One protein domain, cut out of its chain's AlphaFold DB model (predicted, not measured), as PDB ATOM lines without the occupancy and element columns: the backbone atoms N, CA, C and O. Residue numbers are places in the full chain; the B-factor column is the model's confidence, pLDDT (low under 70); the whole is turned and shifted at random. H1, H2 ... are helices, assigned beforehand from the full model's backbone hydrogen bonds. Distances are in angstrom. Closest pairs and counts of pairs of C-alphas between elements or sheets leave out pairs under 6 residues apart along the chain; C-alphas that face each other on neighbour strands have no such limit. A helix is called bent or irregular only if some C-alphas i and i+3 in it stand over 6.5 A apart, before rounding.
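What this domain is: This is residues 4 to 124 of the 124 residues of an uncharacterized protein of Lactobacillus porci (UniProt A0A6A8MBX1). Look for two helical hairpins, H3 with H4 and H5 with H6, that cross each other to make the body, with H5 near its middle; the short helix H2 packs at one end, and beyond it H1 runs outward as an arm whose residues 4 to 11 stick out. You are reading 121 printed residues with six named helices, in the order H1, H2, H3, H4, H5, H6, and no named strand: the class is all helix, and the helix packing is mostly crossed. The whole is compact, with a radius of gyration of the C-alphas of 14.7 A, yet elongated in outline, spanning 52 by 33 by 26 A.

Where its parts are: Find C-alpha 4 at (217.963, 274.453, 319.973); from there H1, residues 4 to 22, runs 26.9 A to C-alpha 22 at (207.118, 263.883, 342.248). Next come H2, residues 32 to 38, and H3, residues 45 to 60, which is 22.3 A long. H4 takes residues 69 to 79, 15.5 A, and H5 residues 91 to 103, 18.3 A. H6, residues 106 to 120, runs 21.8 A to C-alpha 120 at (199.700, 274.151, 357.067); it is irregular, with C-alphas 107 and 110 7.0 A apart.

How they stand to each other: Start at H1, which touches H2 with residues 15 to 19 alone, closest at the C-alphas of Glu 16 and Ile 38, 6.8 A, at a steep tilt of 57 degrees, opposite ways. H1 is apart from H3, H4, H5 and H6. H2 only just touches H3, with 3 pairs of C-alphas within 8 A, the closest Ser 33 and Lys 47 at 6.6 A. H3 and H4 form a helical hairpin at a steep tilt of 43 degrees; their closest C-alphas, of Leu 50 and Phe 76, are 6.4 A apart. H5 touches H4 with residues 93 to 97 alone, closest at Gln 73 and Thr 93, C-alphas 5.9 A apart, about perpendicular at 89 degrees. H5 and H6 form a second helical hairpin at a shallow tilt of 32 degrees, closest at the C-alphas of Gly 101 and Tyr 109, 3.7 A. Residues 107 to 108 of H6 touch residues 54 to 58 of H3, about perpendicular at 83 degrees; the closest C-alphas, of Ser 54 and Val 108, are 7.1 A apart. Every O i to N i+4 pair is within hydrogen-bond range in H1, H2, H3 and H5; in H4 it is 4 of 7, in H6 9 of 11.

The domain as a whole: The C-alphas farthest apart are those of Asn 4 and Asp 62, 51.6 A. The printed part has no cut; the link from H4 to H5 is long, and the one from H5 to H6 tight. Look for pLDDT under 70 at residues 4, 19, 22 to 25 and 123 to 124; the mean of the printed part is 87.9.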
ATOM      1  N   ASN A   4     217.387 274.622 318.635       68.44
ATOM      2  CA  ASN A   4     217.963 274.453 319.973       68.44
ATOM      3  C   ASN A   4     217.193 275.175 321.093       68.44
ATOM      4  O   ASN A   4     217.176 274.721 322.237       68.44
ATOM      5  N   VAL A   5     216.570 276.321 320.805       71.69
ATOM      6  CA  VAL A   5     215.850 277.107 321.820       71.69
ATOM      7  C   VAL A   5     214.506 276.463 322.154       71.69
ATOM      8  O   VAL A   5     214.099 276.489 323.316       71.69
ATOM      9  N   GLU A   6     213.823 275.867 321.175       73.81
ATOM     10  CA  GLU A   6     212.569 275.153 321.444       73.81
ATOM     11  C   GLU A   6     212.786 273.798 322.112       73.81
ATOM     12  O   GLU A   6     212.037 273.443 323.022       73.81
ATOM     13  N   GLU A   7     213.849 273.076 321.759       73.12
ATOM     14  CA  GLU A   7     214.204 271.837 322.457       73.12
ATOM     15  C   GLU A   7     214.501 272.079 323.942       73.12
ATOM     16  O   GLU A   7     213.977 271.366 324.800       73.12
ATOM     17  N   MET A   8     215.255 273.134 324.278       73.81
ATOM     18  CA  MET A   8     215.513 273.482 325.680       73.81
ATOM     19  C   MET A   8     214.244 273.876 326.445       73.81
ATOM     20  O   MET A   8     214.115 273.540 327.624       73.81
ATOM     21  N   LYS A   9     213.287 274.556 325.800       77.44
ATOM     22  CA  LYS A   9     211.996 274.886 326.424       77.44
ATOM     23  C   LYS A   9     211.162 273.640 326.699       77.44
ATOM     24  O   LYS A   9     210.597 273.523 327.783       77.44
ATOM     25  N   MET A  10     211.109 272.703 325.752       81.19
ATOM     26  CA  MET A  10     210.421 271.425 325.952       81.19
ATOM     27  C   MET A  10     211.065 270.615 327.079       81.19
ATOM     28  O   MET A  10     210.351 270.066 327.916       81.19
ATOM     29  N   LEU A  11     212.401 270.593 327.150       78.00
ATOM     30  CA  LEU A  11     213.125 269.905 328.216       78.00
ATOM     31  C   LEU A  11     212.839 270.527 329.592       78.00
ATOM     32  O   LEU A  11     212.542 269.801 330.538       78.00
ATOM     33  N   LYS A  12     212.866 271.866 329.694       74.06
ATOM     34  CA  LYS A  12     212.515 272.592 330.925       74.06
ATOM     35  C   LYS A  12     211.095 272.245 331.373       74.06
ATOM     36  O   LYS A  12     210.902 271.864 332.522       74.06
ATOM     37  N   LYS A  13     210.132 272.282 330.451       78.69
ATOM     38  CA  LYS A  13     208.732 271.960 330.742       78.69
ATOM     39  C   LYS A  13     208.551 270.514 331.214       78.69
ATOM     40  O   LYS A  13     207.841 270.269 332.180       78.69
ATOM     41  N   ALA A  14     209.229 269.557 330.584       79.44
ATOM     42  CA  ALA A  14     209.189 268.163 331.022       79.44
ATOM     43  C   ALA A  14     209.796 267.982 332.427       79.44
ATOM     44  O   ALA A  14     209.263 267.228 333.237       79.44
ATOM     45  N   MET A  15     210.889 268.689 332.740       76.69
ATOM     46  CA  MET A  15     211.481 268.680 334.082       76.69
ATOM     47  C   MET A  15     210.539 269.281 335.129       76.69
ATOM     48  O   MET A  15     210.435 268.730 336.220       76.69
ATOM     49  N   GLU A  16     209.843 270.370 334.798       73.38
ATOM     50  CA  GLU A  16     208.813 270.982 335.647       73.38
ATOM     51  C   GLU A  16     207.643 270.019 335.890       73.38
ATOM     52  O   GLU A  16     207.226 269.837 337.028       73.38
ATOM     53  N   GLU A  17     207.150 269.338 334.854       75.81
ATOM     54  CA  GLU A  17     206.065 268.353 334.978       75.81
ATOM     55  C   GLU A  17     206.470 267.147 335.841       75.81
ATOM     56  O   GLU A  17     205.693 266.708 336.689       75.81
ATOM     57  N   ILE A  18     207.697 266.635 335.685       75.44
ATOM     58  CA  ILE A  18     208.229 265.555 336.531       75.44
ATOM     59  C   ILE A  18     208.399 266.036 337.972       75.44
ATOM     60  O   ILE A  18     208.037 265.321 338.904       75.44
ATOM     61  N   ALA A  19     208.938 267.243 338.161       69.75
ATOM     62  CA  ALA A  19     209.097 267.857 339.469       69.75
ATOM     63  C   ALA A  19     207.749 267.962 340.187       69.75
ATOM     64  O   ALA A  19     207.645 267.477 341.305       69.75
ATOM     65  N   LEU A  20     206.722 268.495 339.520       71.00
ATOM     66  CA  LEU A  20     205.360 268.611 340.047       71.00
ATOM     67  C   LEU A  20     204.714 267.248 340.324       71.00
ATOM     68  O   LEU A  20     204.020 267.094 341.322       71.00
ATOM     69  N   TYR A  21     204.944 266.248 339.470       72.62
ATOM     70  CA  TYR A  21     204.425 264.895 339.689       72.62
ATOM     71  C   TYR A  21     205.075 264.200 340.895       72.62
ATOM     72  O   TYR A  21     204.421 263.435 341.600       72.62
ATOM     73  N   CYS A  22     206.368 264.442 341.123       66.62
ATOM     74  CA  CYS A  22     207.118 263.883 342.248       66.62
ATOM     75  C   CYS A  22     207.029 264.732 343.524       66.62
ATOM     76  O   CYS A  22     207.509 264.294 344.572       66.62
ATOM     77  N   ASP A  23     206.470 265.937 343.438       67.00
ATOM     78  CA  ASP A  23     206.328 266.845 344.562       67.00
ATOM     79  C   ASP A  23     205.225 266.342 345.497       67.00
ATOM     80  O   ASP A  23     204.043 266.597 345.289       67.00
ATOM     81  N   ASN A  24     205.607 265.646 346.570       62.75
ATOM     82  CA  ASN A  24     204.703 265.441 347.711       62.75
ATOM     83  C   ASN A  24     204.780 266.632 348.688       62.75
ATOM     84  O   ASN A  24     204.646 266.467 349.904       62.75
ATOM     85  N   GLY A  25     205.085 267.826 348.173       67.81
ATOM     86  CA  GLY A  25     205.241 269.050 348.933       67.81
ATOM     87  C   GLY A  25     206.368 268.959 349.958       67.81
ATOM     88  O   GLY A  25     207.487 268.512 349.697       67.81
ATOM     89  N   LEU A  26     206.059 269.386 351.179       72.81
ATOM     90  CA  LEU A  26     207.028 269.478 352.267       72.81
ATOM     91  C   LEU A  26     207.293 268.131 352.974       72.81
ATOM     92  O   LEU A  26     208.113 268.086 353.883       72.81
ATOM     93  N   ASP A  27     206.614 267.030 352.629       71.56
ATOM     94  CA  ASP A  27     206.895 265.710 353.233       71.56
ATOM     95  C   ASP A  27     208.080 264.996 352.589       71.56
ATOM     96  O   ASP A  27     208.912 264.412 353.283       71.56
ATOM     97  N   THR A  28     208.182 265.062 351.263       72.38
ATOM     98  CA  THR A  28     209.315 264.507 350.517       72.38
ATOM     99  C   THR A  28     209.739 265.506 349.444       72.38
ATOM    100  O   THR A  28     209.372 265.343 348.277       72.38
ATOM    101  N   PRO A  29     210.483 266.560 349.822       76.25
ATOM    102  CA  PRO A  29     210.884 267.581 348.871       76.25
ATOM    103  C   PRO A  29     211.809 266.962 347.814       76.25
ATOM    104  O   PRO A  29     212.766 266.250 348.140       76.25
ATOM    105  N   ILE A  30     211.501 267.227 346.543       80.06
ATOM    106  CA  ILE A  30     212.340 266.906 345.378       80.06
ATOM    107  C   ILE A  30     213.725 267.587 345.454       80.06
ATOM    108  O   ILE A  30     214.085 268.237 346.428       80.06
ATOM    109  N   SER A  31     214.554 267.454 344.416       85.38
ATOM    110  CA  SER A  31     215.858 268.134 344.350       85.38
ATOM    111  C   SER A  31     215.735 269.657 344.504       85.38
ATOM    112  O   SER A  31     215.091 270.308 343.683       85.38
ATOM    113  N   LEU A  32     216.460 270.242 345.467       89.75
ATOM    114  CA  LEU A  32     216.556 271.698 345.627       89.75
ATOM    115  C   LEU A  32     217.029 272.405 344.346       89.75
ATOM    116  O   LEU A  32     216.558 273.491 344.043       89.75
ATOM    117  N   SER A  33     217.915 271.795 343.555       88.56
ATOM    118  CA  SER A  33     218.350 272.391 342.283       88.56
ATOM    119  C   SER A  33     217.215 272.475 341.259       88.56
ATOM    120  O   SER A  33     217.130 273.466 340.543       88.56
ATOM    121  N   LEU A  34     216.334 271.468 341.210       85.56
ATOM    122  CA  LEU A  34     215.148 271.503 340.346       85.56
ATOM    123  C   LEU A  34     214.149 272.542 340.849       85.56
ATOM    124  O   LEU A  34     213.640 273.326 340.058       85.56
ATOM    125  N   TYR A  35     213.927 272.590 342.164       87.50
ATOM    126  CA  TYR A  35     213.044 273.578 342.776       87.50
ATOM    127  C   TYR A  35     213.493 275.010 342.464       87.50
ATOM    128  O   TYR A  35     212.705 275.809 341.981       87.50
ATOM    129  N   LEU A  36     214.781 275.323 342.640       90.88
ATOM    130  CA  LEU A  36     215.346 276.637 342.306       90.88
ATOM    131  C   LEU A  36     215.177 276.987 340.818       90.88
ATOM    132  O   LEU A  36     214.854 278.127 340.488       90.88
ATOM    133  N   GLN A  37     215.324 276.008 339.925       87.25
ATOM    134  CA  GLN A  37     215.148 276.212 338.488       87.25
ATOM    135  C   GLN A  37     213.708 276.607 338.111       87.25
ATOM    136  O   GLN A  37     213.538 277.378 337.166       87.25
ATOM    137  N   ILE A  38     212.694 276.142 338.854       81.75
ATOM    138  CA  ILE A  38     211.285 276.547 338.671       81.75
ATOM    139  C   ILE A  38     211.100 278.050 338.948       81.75
ATOM    140  O   ILE A  38     210.306 278.704 338.279       81.75
ATOM    141  N   PHE A  39     211.885 278.629 339.863       82.88
ATOM    142  CA  PHE A  39     211.901 280.072 340.152       82.88
ATOM    143  C   PHE A  39     212.869 280.863 339.254       82.88
ATOM    144  O   PHE A  39     213.291 281.965 339.610       82.88
ATOM    145  N   ASP A  40     213.280 280.296 338.117       87.75
ATOM    146  CA  ASP A  40     214.283 280.870 337.210       87.75
ATOM    147  C   ASP A  40     215.638 281.175 337.889       87.75
ATOM    148  O   ASP A  40     216.425 282.008 337.425       87.75
ATOM    149  N   ILE A  41     215.961 280.465 338.975       91.06
ATOM    150  CA  ILE A  41     217.263 280.536 339.639       91.06
ATOM    151  C   ILE A  41     218.165 279.457 339.036       91.06
ATOM    152  O   ILE A  41     218.109 278.284 339.404       91.06
ATOM    153  N   THR A  42     219.010 279.865 338.091       88.38
ATOM    154  CA  THR A  42     219.868 278.954 337.310       88.38
ATOM    155  C   THR A  42     221.334 278.944 337.746       88.38
ATOM    156  O   THR A  42     222.082 278.073 337.306       88.38
ATOM    157  N   ASP A  43     221.760 279.871 338.619       91.69
ATOM    158  CA  ASP A  43     223.124 279.883 339.166       91.69
ATOM    159  C   ASP A  43     223.339 278.646 340.063       91.69
ATOM    160  O   ASP A  43     222.745 278.564 341.147       91.69
ATOM    161  N   PRO A  44     224.211 277.695 339.671       85.75
ATOM    162  CA  PRO A  44     224.442 276.480 340.445       85.75
ATOM    163  C   PRO A  44     225.025 276.766 341.835       85.75
ATOM    164  O   PRO A  44     224.845 275.960 342.747       85.75
ATOM    165  N   ALA A  45     225.673 277.921 342.036       94.69
ATOM    166  CA  ALA A  45     226.233 278.304 343.325       94.69
ATOM    167  C   ALA A  45     225.167 278.728 344.349       94.69
ATOM    168  O   ALA A  45     225.469 278.793 345.543       94.69
ATOM    169  N   VAL A  46     223.928 279.027 343.933       96.44
ATOM    170  CA  VAL A  46     222.867 279.463 344.859       96.44
ATOM    171  C   VAL A  46     222.532 278.377 345.874       96.44
ATOM    172  O   VAL A  46     222.445 278.676 347.062       96.44
ATOM    173  N   LYS A  47     222.435 277.113 345.449       95.69
ATOM    174  CA  LYS A  47     222.186 275.983 346.357       95.69
ATOM    175  C   LYS A  47     223.202 275.942 347.503       95.69
ATOM    176  O   LYS A  47     222.817 275.880 348.669       95.69
ATOM    177  N   ASP A  48     224.489 276.017 347.178       97.06
ATOM    178  CA  ASP A  48     225.558 275.950 348.177       97.06
ATOM    179  C   ASP A  48     225.554 277.178 349.095       97.06
ATOM    180  O   ASP A  48     225.779 277.059 350.301       97.06
ATOM    181  N   LYS A  49     225.238 278.363 348.551       98.38
ATOM    182  CA  LYS A  49     225.069 279.595 349.339       98.38
ATOM    183  C   LYS A  49     223.908 279.474 350.329       98.38
ATOM    184  O   LYS A  49     224.082 279.862 351.481       98.38
ATOM    185  N   LEU A  50     222.765 278.917 349.916       98.06
ATOM    186  CA  LEU A  50     221.604 278.694 350.787       98.06
ATOM    187  C   LEU A  50     221.946 277.719 351.921       98.06
ATOM    188  O   LEU A  50     221.727 278.043 353.084       98.06
ATOM    189  N   ILE A  51     222.582 276.584 351.605       98.00
ATOM    190  CA  ILE A  51     223.052 275.603 352.602       98.00
ATOM    191  C   ILE A  51     223.998 276.260 353.611       98.00
ATOM    192  O   ILE A  51     223.812 276.139 354.826       98.00
ATOM    193  N   LYS A  52     225.010 276.979 353.113       98.19
ATOM    194  CA  LYS A  52     225.974 277.686 353.959       98.19
ATOM    195  C   LYS A  52     225.268 278.692 354.865       98.19
ATOM    196  O   LYS A  52     225.553 278.737 356.058       98.19
ATOM    197  N   LYS A  53     224.324 279.455 354.316       98.31
ATOM    198  CA  LYS A  53     223.585 280.475 355.054       98.31
ATOM    199  C   LYS A  53     222.682 279.886 356.136       98.31
ATOM    200  O   LYS A  53     222.661 280.414 357.243       98.31
ATOM    201  N   SER A  54     222.001 278.771 355.870       97.75
ATOM    202  CA  SER A  54     221.221 278.063 356.891       97.75
ATOM    203  C   SER A  54     222.090 277.597 358.055       97.75
ATOM    204  O   SER A  54     221.703 277.744 359.213       97.75
ATOM    205  N   LYS A  55     223.285 277.076 357.758       97.00
ATOM    206  CA  LYS A  55     224.246 276.673 358.788       97.00
ATOM    207  C   LYS A  55     224.739 277.868 359.605       97.00
ATOM    208  O   LYS A  55     224.815 277.768 360.827       97.00
ATOM    209  N   GLU A  56     225.050 278.983 358.943       97.56
ATOM    210  CA  GLU A  56     225.446 280.230 359.605       97.56
ATOM    211  C   GLU A  56     224.367 280.694 360.585       97.56
ATOM    212  O   GLU A  56     224.670 280.810 361.770       97.56
ATOM    213  N   LEU A  57     223.117 280.846 360.128       97.12
ATOM    214  CA  LEU A  57     221.988 281.301 360.951       97.12
ATOM    215  C   LEU A  57     221.844 280.495 362.245       97.12
ATOM    216  O   LEU A  57     221.744 281.074 363.323       97.12
ATOM    217  N   ILE A  58     221.895 279.165 362.150       95.75
ATOM    218  CA  ILE A  58     221.810 278.288 363.324       95.75
ATOM    219  C   ILE A  58     223.024 278.442 364.232       95.75
ATOM    220  O   ILE A  58     222.873 278.489 365.446       95.75
ATOM    221  N   SER A  59     224.229 278.519 363.669       95.00
ATOM    222  CA  SER A  59     225.455 278.599 364.469       95.00
ATOM    223  C   SER A  59     225.640 279.933 365.195       95.00
ATOM    224  O   SER A  59     226.362 279.983 366.188       95.00
ATOM    225  N   THR A  60     225.022 281.008 364.698       95.44
ATOM    226  CA  THR A  60     225.173 282.362 365.249       95.44
ATOM    227  C   THR A  60     223.992 282.814 366.100       95.44
ATOM    228  O   THR A  60     224.083 283.860 366.735       95.44
ATOM    229  N   ALA A  61     222.877 282.084 366.089       94.75
ATOM    230  CA  ALA A  61     221.723 282.413 366.912       94.75
ATOM    231  C   ALA A  61     221.997 282.093 368.388       94.75
ATOM    232  O   ALA A  61     222.424 280.986 368.713       94.75
ATOM    233  N   ASP A  62     221.669 283.031 369.283       93.69
ATOM    234  CA  ASP A  62     221.730 282.808 370.736       93.69
ATOM    235  C   ASP A  62     220.857 281.617 371.164       93.69
ATOM    236  O   ASP A  62     221.207 280.850 372.060       93.69
ATOM    237  N   ASP A  63     219.710 281.463 370.500       94.38
ATOM    238  CA  ASP A  63     218.804 280.331 370.645       94.38
ATOM    239  C   ASP A  63     218.303 279.907 369.254       94.38
ATOM    240  O   ASP A  63     217.358 280.509 368.726       94.38
ATOM    241  N   PRO A  64     218.910 278.873 368.639       93.12
ATOM    242  CA  PRO A  64     218.537 278.428 367.300       93.12
ATOM    243  C   PRO A  64     217.075 278.001 367.185       93.12
ATOM    244  O   PRO A  64     216.493 278.098 366.109       93.12
ATOM    245  N   GLN A  65     216.447 277.577 368.289       90.81
ATOM    246  CA  GLN A  65     215.039 277.188 368.292       90.81
ATOM    247  C   GLN A  65     214.109 278.391 368.120       90.81
ATOM    248  O   GLN A  65     212.953 278.202 367.760       90.81
ATOM    249  N   LYS A  66     214.567 279.630 368.320       94.88
ATOM    250  CA  LYS A  66     213.737 280.834 368.137       94.88
ATOM    251  C   LYS A  66     213.772 281.418 366.728       94.88
ATOM    252  O   LYS A  66     213.007 282.338 366.463       94.88
ATOM    253  N   LEU A  67     214.606 280.884 365.832       96.88
ATOM    254  CA  LEU A  67     214.668 281.337 364.441       96.88
ATOM    255  C   LEU A  67     213.328 281.120 363.729       96.88
ATOM    256  O   LEU A  67     212.767 280.029 363.748       96.88
ATOM    257  N   THR A  68     212.824 282.150 363.073       96.12
ATOM    258  CA  THR A  68     211.547 282.169 362.354       96.12
ATOM    259  C   THR A  68     211.757 281.989 360.852       96.12
ATOM    260  O   THR A  68     212.862 282.192 360.351       96.12
ATOM    261  N   VAL A  69     210.696 281.668 360.101       95.69
ATOM    262  CA  VAL A  69     210.767 281.603 358.627       95.69
ATOM    263  C   VAL A  69     211.301 282.909 358.039       95.69
ATOM    264  O   VAL A  69     212.101 282.892 357.105       95.69
ATOM    265  N   LYS A  70     210.916 284.041 358.638       95.62
ATOM    266  CA  LYS A  70     211.310 285.379 358.201       95.62
ATOM    267  C   LYS A  70     212.820 285.613 358.282       95.62
ATOM    268  O   LYS A  70     213.374 286.284 357.413       95.62
ATOM    269  N   ASP A  71     213.489 285.036 359.281       96.56
ATOM    270  CA  ASP A  71     214.949 285.123 359.414       96.56
ATOM    271  C   ASP A  71     215.647 284.451 358.221       96.56
ATOM    272  O   ASP A  71     216.623 284.976 357.682       96.56
ATOM    273  N   PHE A  72     215.097 283.328 357.745       97.44
ATOM    274  CA  PHE A  72     215.587 282.645 356.549       97.44
ATOM    275  C   PHE A  72     215.194 283.376 355.263       97.44
ATOM    276  O   PHE A  72     216.063 283.579 354.422       97.44
ATOM    277  N   GLN A  73     213.939 283.826 355.117       96.25
ATOM    278  CA  GLN A  73     213.478 284.583 353.939       96.25
ATOM    279  C   GLN A  73     214.378 285.789 353.675       96.25
ATOM    280  O   GLN A  73     214.838 285.999 352.553       96.25
ATOM    281  N   HIS A  74     214.678 286.560 354.721       96.56
ATOM    282  CA  HIS A  74     215.484 287.764 354.592       96.56
ATOM    283  C   HIS A  74     216.909 287.468 354.105       96.56
ATOM    284  O   HIS A  74     217.437 288.184 353.254       96.56
ATOM    285  N   GLU A  75     217.539 286.409 354.613       97.81
ATOM    286  CA  GLU A  75     218.883 286.018 354.185       97.81
ATOM    287  C   GLU A  75     218.899 285.327 352.817       97.81
ATOM    288  O   GLU A  75     219.826 285.526 352.031       97.81
ATOM    289  N   PHE A  76     217.875 284.540 352.499       97.62
ATOM    290  CA  PHE A  76     217.759 283.847 351.219       97.62
ATOM    291  C   PHE A  76     217.476 284.813 350.073       97.62
ATOM    292  O   PHE A  76     218.091 284.683 349.016       97.62
ATOM    293  N   HIS A  77     216.661 285.845 350.300       96.88
ATOM    294  CA  HIS A  77     216.428 286.906 349.322       96.88
ATOM    295  C   HIS A  77     217.719 287.638 348.925       96.88
ATOM    296  O   HIS A  77     217.922 287.975 347.760       96.88
ATOM    297  N   LYS A  78     218.649 287.839 349.873       97.31
ATOM    298  CA  LYS A  78     219.975 288.425 349.582       97.31
ATOM    299  C   LYS A  78     220.821 287.539 348.664       97.31
ATOM    300  O   LYS A  78     221.722 288.043 347.998       97.31
ATOM    301  N   ILE A  79     220.578 286.228 348.668       97.44
ATOM    302  CA  ILE A  79     221.287 285.251 347.833       97.44
ATOM    303  C   ILE A  79     220.636 285.159 346.450       97.44
ATOM    304  O   ILE A  79     221.353 285.131 345.449       97.44
ATOM    305  N   ALA A  80     219.306 285.107 346.401       95.44
ATOM    306  CA  ALA A  80     218.514 285.082 345.179       95.44
ATOM    307  C   ALA A  80     217.227 285.889 345.383       95.44
ATOM    308  O   ALA A  80     216.344 285.480 346.137       95.44
ATOM    309  N   SER A  81     217.106 287.023 344.688       94.00
ATOM    310  CA  SER A  81     216.004 287.979 344.869       94.00
ATOM    311  C   SER A  81     214.628 287.434 344.474       94.00
ATOM    312  O   SER A  81     213.614 288.022 344.827       94.00
ATOM    313  N   GLN A  82     214.588 286.326 343.732       93.94
ATOM    314  CA  GLN A  82     213.366 285.603 343.378       93.94
ATOM    315  C   GLN A  82     212.725 284.899 344.583       93.94
ATOM    316  O   GLN A  82     211.551 284.546 344.531       93.94
ATOM    317  N   ILE A  83     213.474 284.685 345.669       93.31
ATOM    318  CA  ILE A  83     212.916 284.190 346.927       93.31
ATOM    319  C   ILE A  83     212.283 285.383 347.641       93.31
ATOM    320  O   ILE A  83     212.985 286.328 348.002       93.31
ATOM    321  N   SER A  84     210.966 285.353 347.820       89.19
ATOM    322  CA  SER A  84     210.215 286.481 348.374       89.19
ATOM    323  C   SER A  84     210.546 286.775 349.840       89.19
ATOM    324  O   SER A  84     210.828 285.871 350.633       89.19
ATOM    325  N   ILE A  85     210.482 288.062 350.191       91.50
ATOM    326  CA  ILE A  85     210.521 288.557 351.576       91.50
ATOM    327  C   ILE A  85     209.126 288.844 352.132       91.50
ATOM    328  O   ILE A  85     209.019 289.207 353.308       91.50
ATOM    329  N   GLU A  86     208.089 288.743 351.298       90.12
ATOM    330  CA  GLU A  86     206.732 289.055 351.718       90.12
ATOM    331  C   GLU A  86     206.264 288.036 352.775       90.12
ATOM    332  O   GLU A  86     206.549 286.835 352.653       90.12
ATOM    333  N   PRO A  87     205.602 288.485 353.859       82.75
ATOM    334  CA  PRO A  87     205.255 287.610 354.981       82.75
ATOM    335  C   PRO A  87     204.274 286.482 354.648       82.75
ATOM    336  O   PRO A  87     204.213 285.509 355.392       82.75
ATOM    337  N   ASP A  88     203.487 286.620 353.586       85.12
ATOM    338  CA  ASP A  88     202.528 285.633 353.082       85.12
ATOM    339  C   ASP A  88     203.142 284.692 352.030       85.12
ATOM    340  O   ASP A  88     202.654 283.582 351.830       85.12
ATOM    341  N   GLU A  89     204.283 285.047 351.437       88.06
ATOM    342  CA  GLU A  89     204.977 284.246 350.420       88.06
ATOM    343  C   GLU A  89     206.110 283.394 351.024       88.06
ATOM    344  O   GLU A  89     207.270 283.420 350.598       88.06
ATOM    345  N   THR A  90     205.784 282.613 352.057       91.25
ATOM    346  CA  THR A  90     206.785 281.850 352.826       91.25
ATOM    347  C   THR A  90     207.084 280.460 352.270       91.25
ATOM    348  O   THR A  90     208.173 279.931 352.514       91.25
ATOM    349  N   ALA A  91     206.164 279.877 351.493       90.00
ATOM    350  CA  ALA A  91     206.241 278.491 351.029       90.00
ATOM    351  C   ALA A  91     207.586 278.117 350.363       90.00
ATOM    352  O   ALA A  91     208.147 277.080 350.735       90.00
ATOM    353  N   PRO A  92     208.192 278.954 349.487       91.00
ATOM    354  CA  PRO A  92     209.502 278.646 348.913       91.00
ATOM    355  C   PRO A  92     210.613 278.546 349.956       91.00
ATOM    356  O   PRO A  92     211.466 277.665 349.888       91.00
ATOM    357  N   THR A  93     210.592 279.417 350.965       95.06
ATOM    358  CA  THR A  93     211.589 279.374 352.038       95.06
ATOM    359  C   THR A  93     211.394 278.148 352.913       95.06
ATOM    360  O   THR A  93     212.371 277.466 353.219       95.06
ATOM    361  N   VAL A  94     210.150 277.821 353.273       94.50
ATOM    362  CA  VAL A  94     209.841 276.612 354.048       94.50
ATOM    363  C   VAL A  94     210.331 275.366 353.312       94.50
ATOM    364  O   VAL A  94     210.996 274.522 353.915       94.50
ATOM    365  N   TYR A  95     210.097 275.291 352.000       92.88
ATOM    366  CA  TYR A  95     210.597 274.212 351.155       92.88
ATOM    367  C   TYR A  95     212.124 274.082 351.223       92.88
ATOM    368  O   TYR A  95     212.651 273.003 351.500       92.88
ATOM    369  N   ILE A  96     212.844 275.189 351.014       95.00
ATOM    370  CA  ILE A  96     214.312 275.211 351.014       95.00
ATOM    371  C   ILE A  96     214.861 274.783 352.381       95.00
ATOM    372  O   ILE A  96     215.740 273.923 352.446       95.00
ATOM    373  N   VAL A  97     214.340 275.350 353.474       95.88
ATOM    374  CA  VAL A  97     214.776 275.030 354.844       95.88
ATOM    375  C   VAL A  97     214.542 273.554 355.152       95.88
ATOM    376  O   VAL A  97     215.427 272.890 355.695       95.88
ATOM    377  N   ASN A  98     213.384 273.019 354.770       94.06
ATOM    378  CA  ASN A  98     213.048 271.621 354.986       94.06
ATOM    379  C   ASN A  98     213.964 270.677 354.191       94.06
ATOM    380  O   ASN A  98     214.525 269.743 354.764       94.06
ATOM    381  N   TRP A  99     214.209 270.963 352.907       94.75
ATOM    382  CA  TRP A  99     215.148 270.187 352.089       94.75
ATOM    383  C   TRP A  99     216.565 270.200 352.677       94.75
ATOM    384  O   TRP A  99     217.206 269.155 352.803       94.75
ATOM    385  N   ILE A 100     217.057 271.378 353.074       96.19
ATOM    386  CA  ILE A 100     218.383 271.526 353.688       96.19
ATOM    387  C   ILE A 100     218.455 270.723 354.987       96.19
ATOM    388  O   ILE A 100     219.428 269.997 355.187       96.19
ATOM    389  N   GLY A 101     217.425 270.811 355.831       94.94
ATOM    390  CA  GLY A 101     217.315 270.038 357.064       94.94
ATOM    391  C   GLY A 101     217.360 268.529 356.833       94.94
ATOM    392  O   GLY A 101     218.058 267.819 357.548       94.94
ATOM    393  N   MET A 102     216.663 268.035 355.811       92.31
ATOM    394  CA  MET A 102     216.614 266.604 355.507       92.31
ATOM    395  C   MET A 102     217.929 266.055 354.942       92.31
ATOM    396  O   MET A 102     218.301 264.928 355.267       92.31
ATOM    397  N   TYR A 103     218.630 266.817 354.094       93.38
ATOM    398  CA  TYR A 103     219.681 266.246 353.241       93.38
ATOM    399  C   TYR A 103     221.079 266.854 353.399       93.38
ATOM    400  O   TYR A 103     222.042 266.250 352.929       93.38
ATOM    401  N   ALA A 104     221.225 268.031 354.016       93.94
ATOM    402  CA  ALA A 104     222.503 268.752 354.037       93.94
ATOM    403  C   ALA A 104     222.948 269.203 355.435       93.94
ATOM    404  O   ALA A 104     224.121 269.058 355.777       93.94
ATOM    405  N   VAL A 105     222.036 269.757 356.237       95.50
ATOM    406  CA  VAL A 105     222.323 270.319 357.566       95.50
ATOM    407  C   VAL A 105     221.247 269.831 358.546       95.50
ATOM    408  O   VAL A 105     220.265 270.542 358.767       95.50
ATOM    409  N   PRO A 106     221.394 268.623 359.125       93.88
ATOM    410  CA  PRO A 106     220.387 268.010 359.998       93.88
ATOM    411  C   PRO A 106     219.944 268.877 361.181       93.88
ATOM    412  O   PRO A 106     218.813 268.765 361.646       93.88
ATOM    413  N   GLU A 107     220.796 269.785 361.654       93.50
ATOM    414  CA  GLU A 107     220.482 270.736 362.722       93.50
ATOM    415  C   GLU A 107     219.360 271.718 362.339       93.50
ATOM    416  O   GLU A 107     218.666 272.226 363.218       93.50
ATOM    417  N   VAL A 108     219.146 271.955 361.038       94.94
ATOM    418  CA  VAL A 108     218.052 272.780 360.494       94.94
ATOM    419  C   VAL A 108     216.718 272.030 360.485       94.94
ATOM    420  O   VAL A 108     215.661 272.659 360.500       94.94
ATOM    421  N   TYR A 109     216.733 270.694 360.505       93.06
ATOM    422  CA  TYR A 109     215.533 269.872 360.335       93.06
ATOM    423  C   TYR A 109     214.376 270.215 361.294       93.06
ATOM    424  O   TYR A 109     213.248 270.357 360.816       93.06
ATOM    425  N   PRO A 110     214.598 270.434 362.609       94.44
ATOM    426  CA  PRO A 110     213.511 270.798 363.519       94.44
ATOM    427  C   PRO A 110     212.807 272.106 363.134       94.44
ATOM    428  O   PRO A 110     211.595 272.223 363.313       94.44
ATOM    429  N   LEU A 111     213.550 273.068 362.573       95.81
ATOM    430  CA  LEU A 111     212.993 274.329 362.087       95.81
ATOM    431  C   LEU A 111     212.156 274.098 360.830       95.81
ATOM    432  O   LEU A 111     211.024 274.563 360.778       95.81
ATOM    433  N   GLY A 112     212.661 273.311 359.873       93.12
ATOM    434  CA  GLY A 112     211.916 272.940 358.663       93.12
ATOM    435  C   GLY A 112     210.565 272.289 358.974       93.12
ATOM    436  O   GLY A 112     209.538 272.715 358.446       93.12
ATOM    437  N   VAL A 113     210.538 271.332 359.909       92.25
ATOM    438  CA  VAL A 113     209.296 270.674 360.359       92.25
ATOM    439  C   VAL A 113     208.348 271.653 361.049       92.25
ATOM    440  O   VAL A 113     207.136 271.579 360.846       92.25
ATOM    441  N   ARG A 114     208.865 272.563 361.883       95.00
ATOM    442  CA  ARG A 114     208.019 273.565 362.540       95.00
ATOM    443  C   ARG A 114     207.403 274.519 361.521       95.00
ATOM    444  O   ARG A 114     206.193 274.698 361.536       95.00
ATOM    445  N   PHE A 115     208.221 275.088 360.646       94.81
ATOM    446  CA  PHE A 115     207.785 276.040 359.627       94.81
ATOM    447  C   PHE A 115     206.736 275.437 358.700       94.81
ATOM    448  O   PHE A 115     205.748 276.088 358.378       94.81
ATOM    449  N   LYS A 116     206.907 274.162 358.335       91.81
ATOM    450  CA  LYS A 116     205.890 273.395 357.619       91.81
ATOM    451  C   LYS A 116     204.547 273.399 358.357       91.81
ATOM    452  O   LYS A 116     203.536 273.745 357.761       91.81
ATOM    453  N   ARG A 117     204.532 273.041 359.646       91.06
ATOM    454  CA  ARG A 117     203.294 272.997 360.447       91.06
ATOM    455  C   ARG A 117     202.645 274.369 360.597       91.06
ATOM    456  O   ARG A 117     201.427 274.462 360.638       91.06
ATOM    457  N   GLU A 118     203.459 275.414 360.726       91.31
ATOM    458  CA  GLU A 118     202.983 276.798 360.778       91.31
ATOM    459  C   GLU A 118     202.298 277.192 359.463       91.31
ATOM    460  O   GLU A 118     201.229 277.790 359.508       91.31
ATOM    461  N   LEU A 119     202.864 276.803 358.315       88.50
ATOM    462  CA  LEU A 119     202.271 277.036 356.996       88.50
ATOM    463  C   LEU A 119     200.946 276.276 356.822       88.50
ATOM    464  O   LEU A 119     199.941 276.877 356.464       88.50
ATOM    465  N   GLU A 120     200.914 274.983 357.155       86.50
ATOM    466  CA  GLU A 120     199.700 274.151 357.067       86.50
ATOM    467  C   GLU A 120     198.554 274.673 357.946       86.50
ATOM    468  O   GLU A 120     197.387 274.514 357.602       86.50
ATOM    469  N   ALA A 121     198.871 275.309 359.077       84.62
ATOM    470  CA  ALA A 121     197.876 275.907 359.960       84.62
ATOM    471  C   ALA A 121     197.274 277.217 359.416       84.62
ATOM    472  O   ALA A 121     196.238 277.641 359.922       84.62
ATOM    473  N   LEU A 122     197.917 277.867 358.440       76.06
ATOM    474  CA  LEU A 122     197.427 279.093 357.795       76.06
ATOM    475  C   LEU A 122     196.535 278.805 356.578       76.06
ATOM    476  O   LEU A 122     195.708 279.644 356.232       76.06
ATOM    477  N   ASP A 123     196.688 277.629 355.962       62.75
ATOM    478  CA  ASP A 123     195.884 277.163 354.821       62.75
ATOM    479  C   ASP A 123     194.552 276.486 355.237       62.75
ATOM    480  O   ASP A 123     193.786 276.041 354.376       62.75
ATOM    481  N   MET A 124     194.267 276.400 356.545       47.31
ATOM    482  CA  MET A 124     193.023 275.874 357.145       47.31
ATOM    483  C   MET A 124     192.072 276.984 357.603       47.31
ATOM    484  O   MET A 124     190.843 276.788 357.443       47.31
TER     485      MET A 124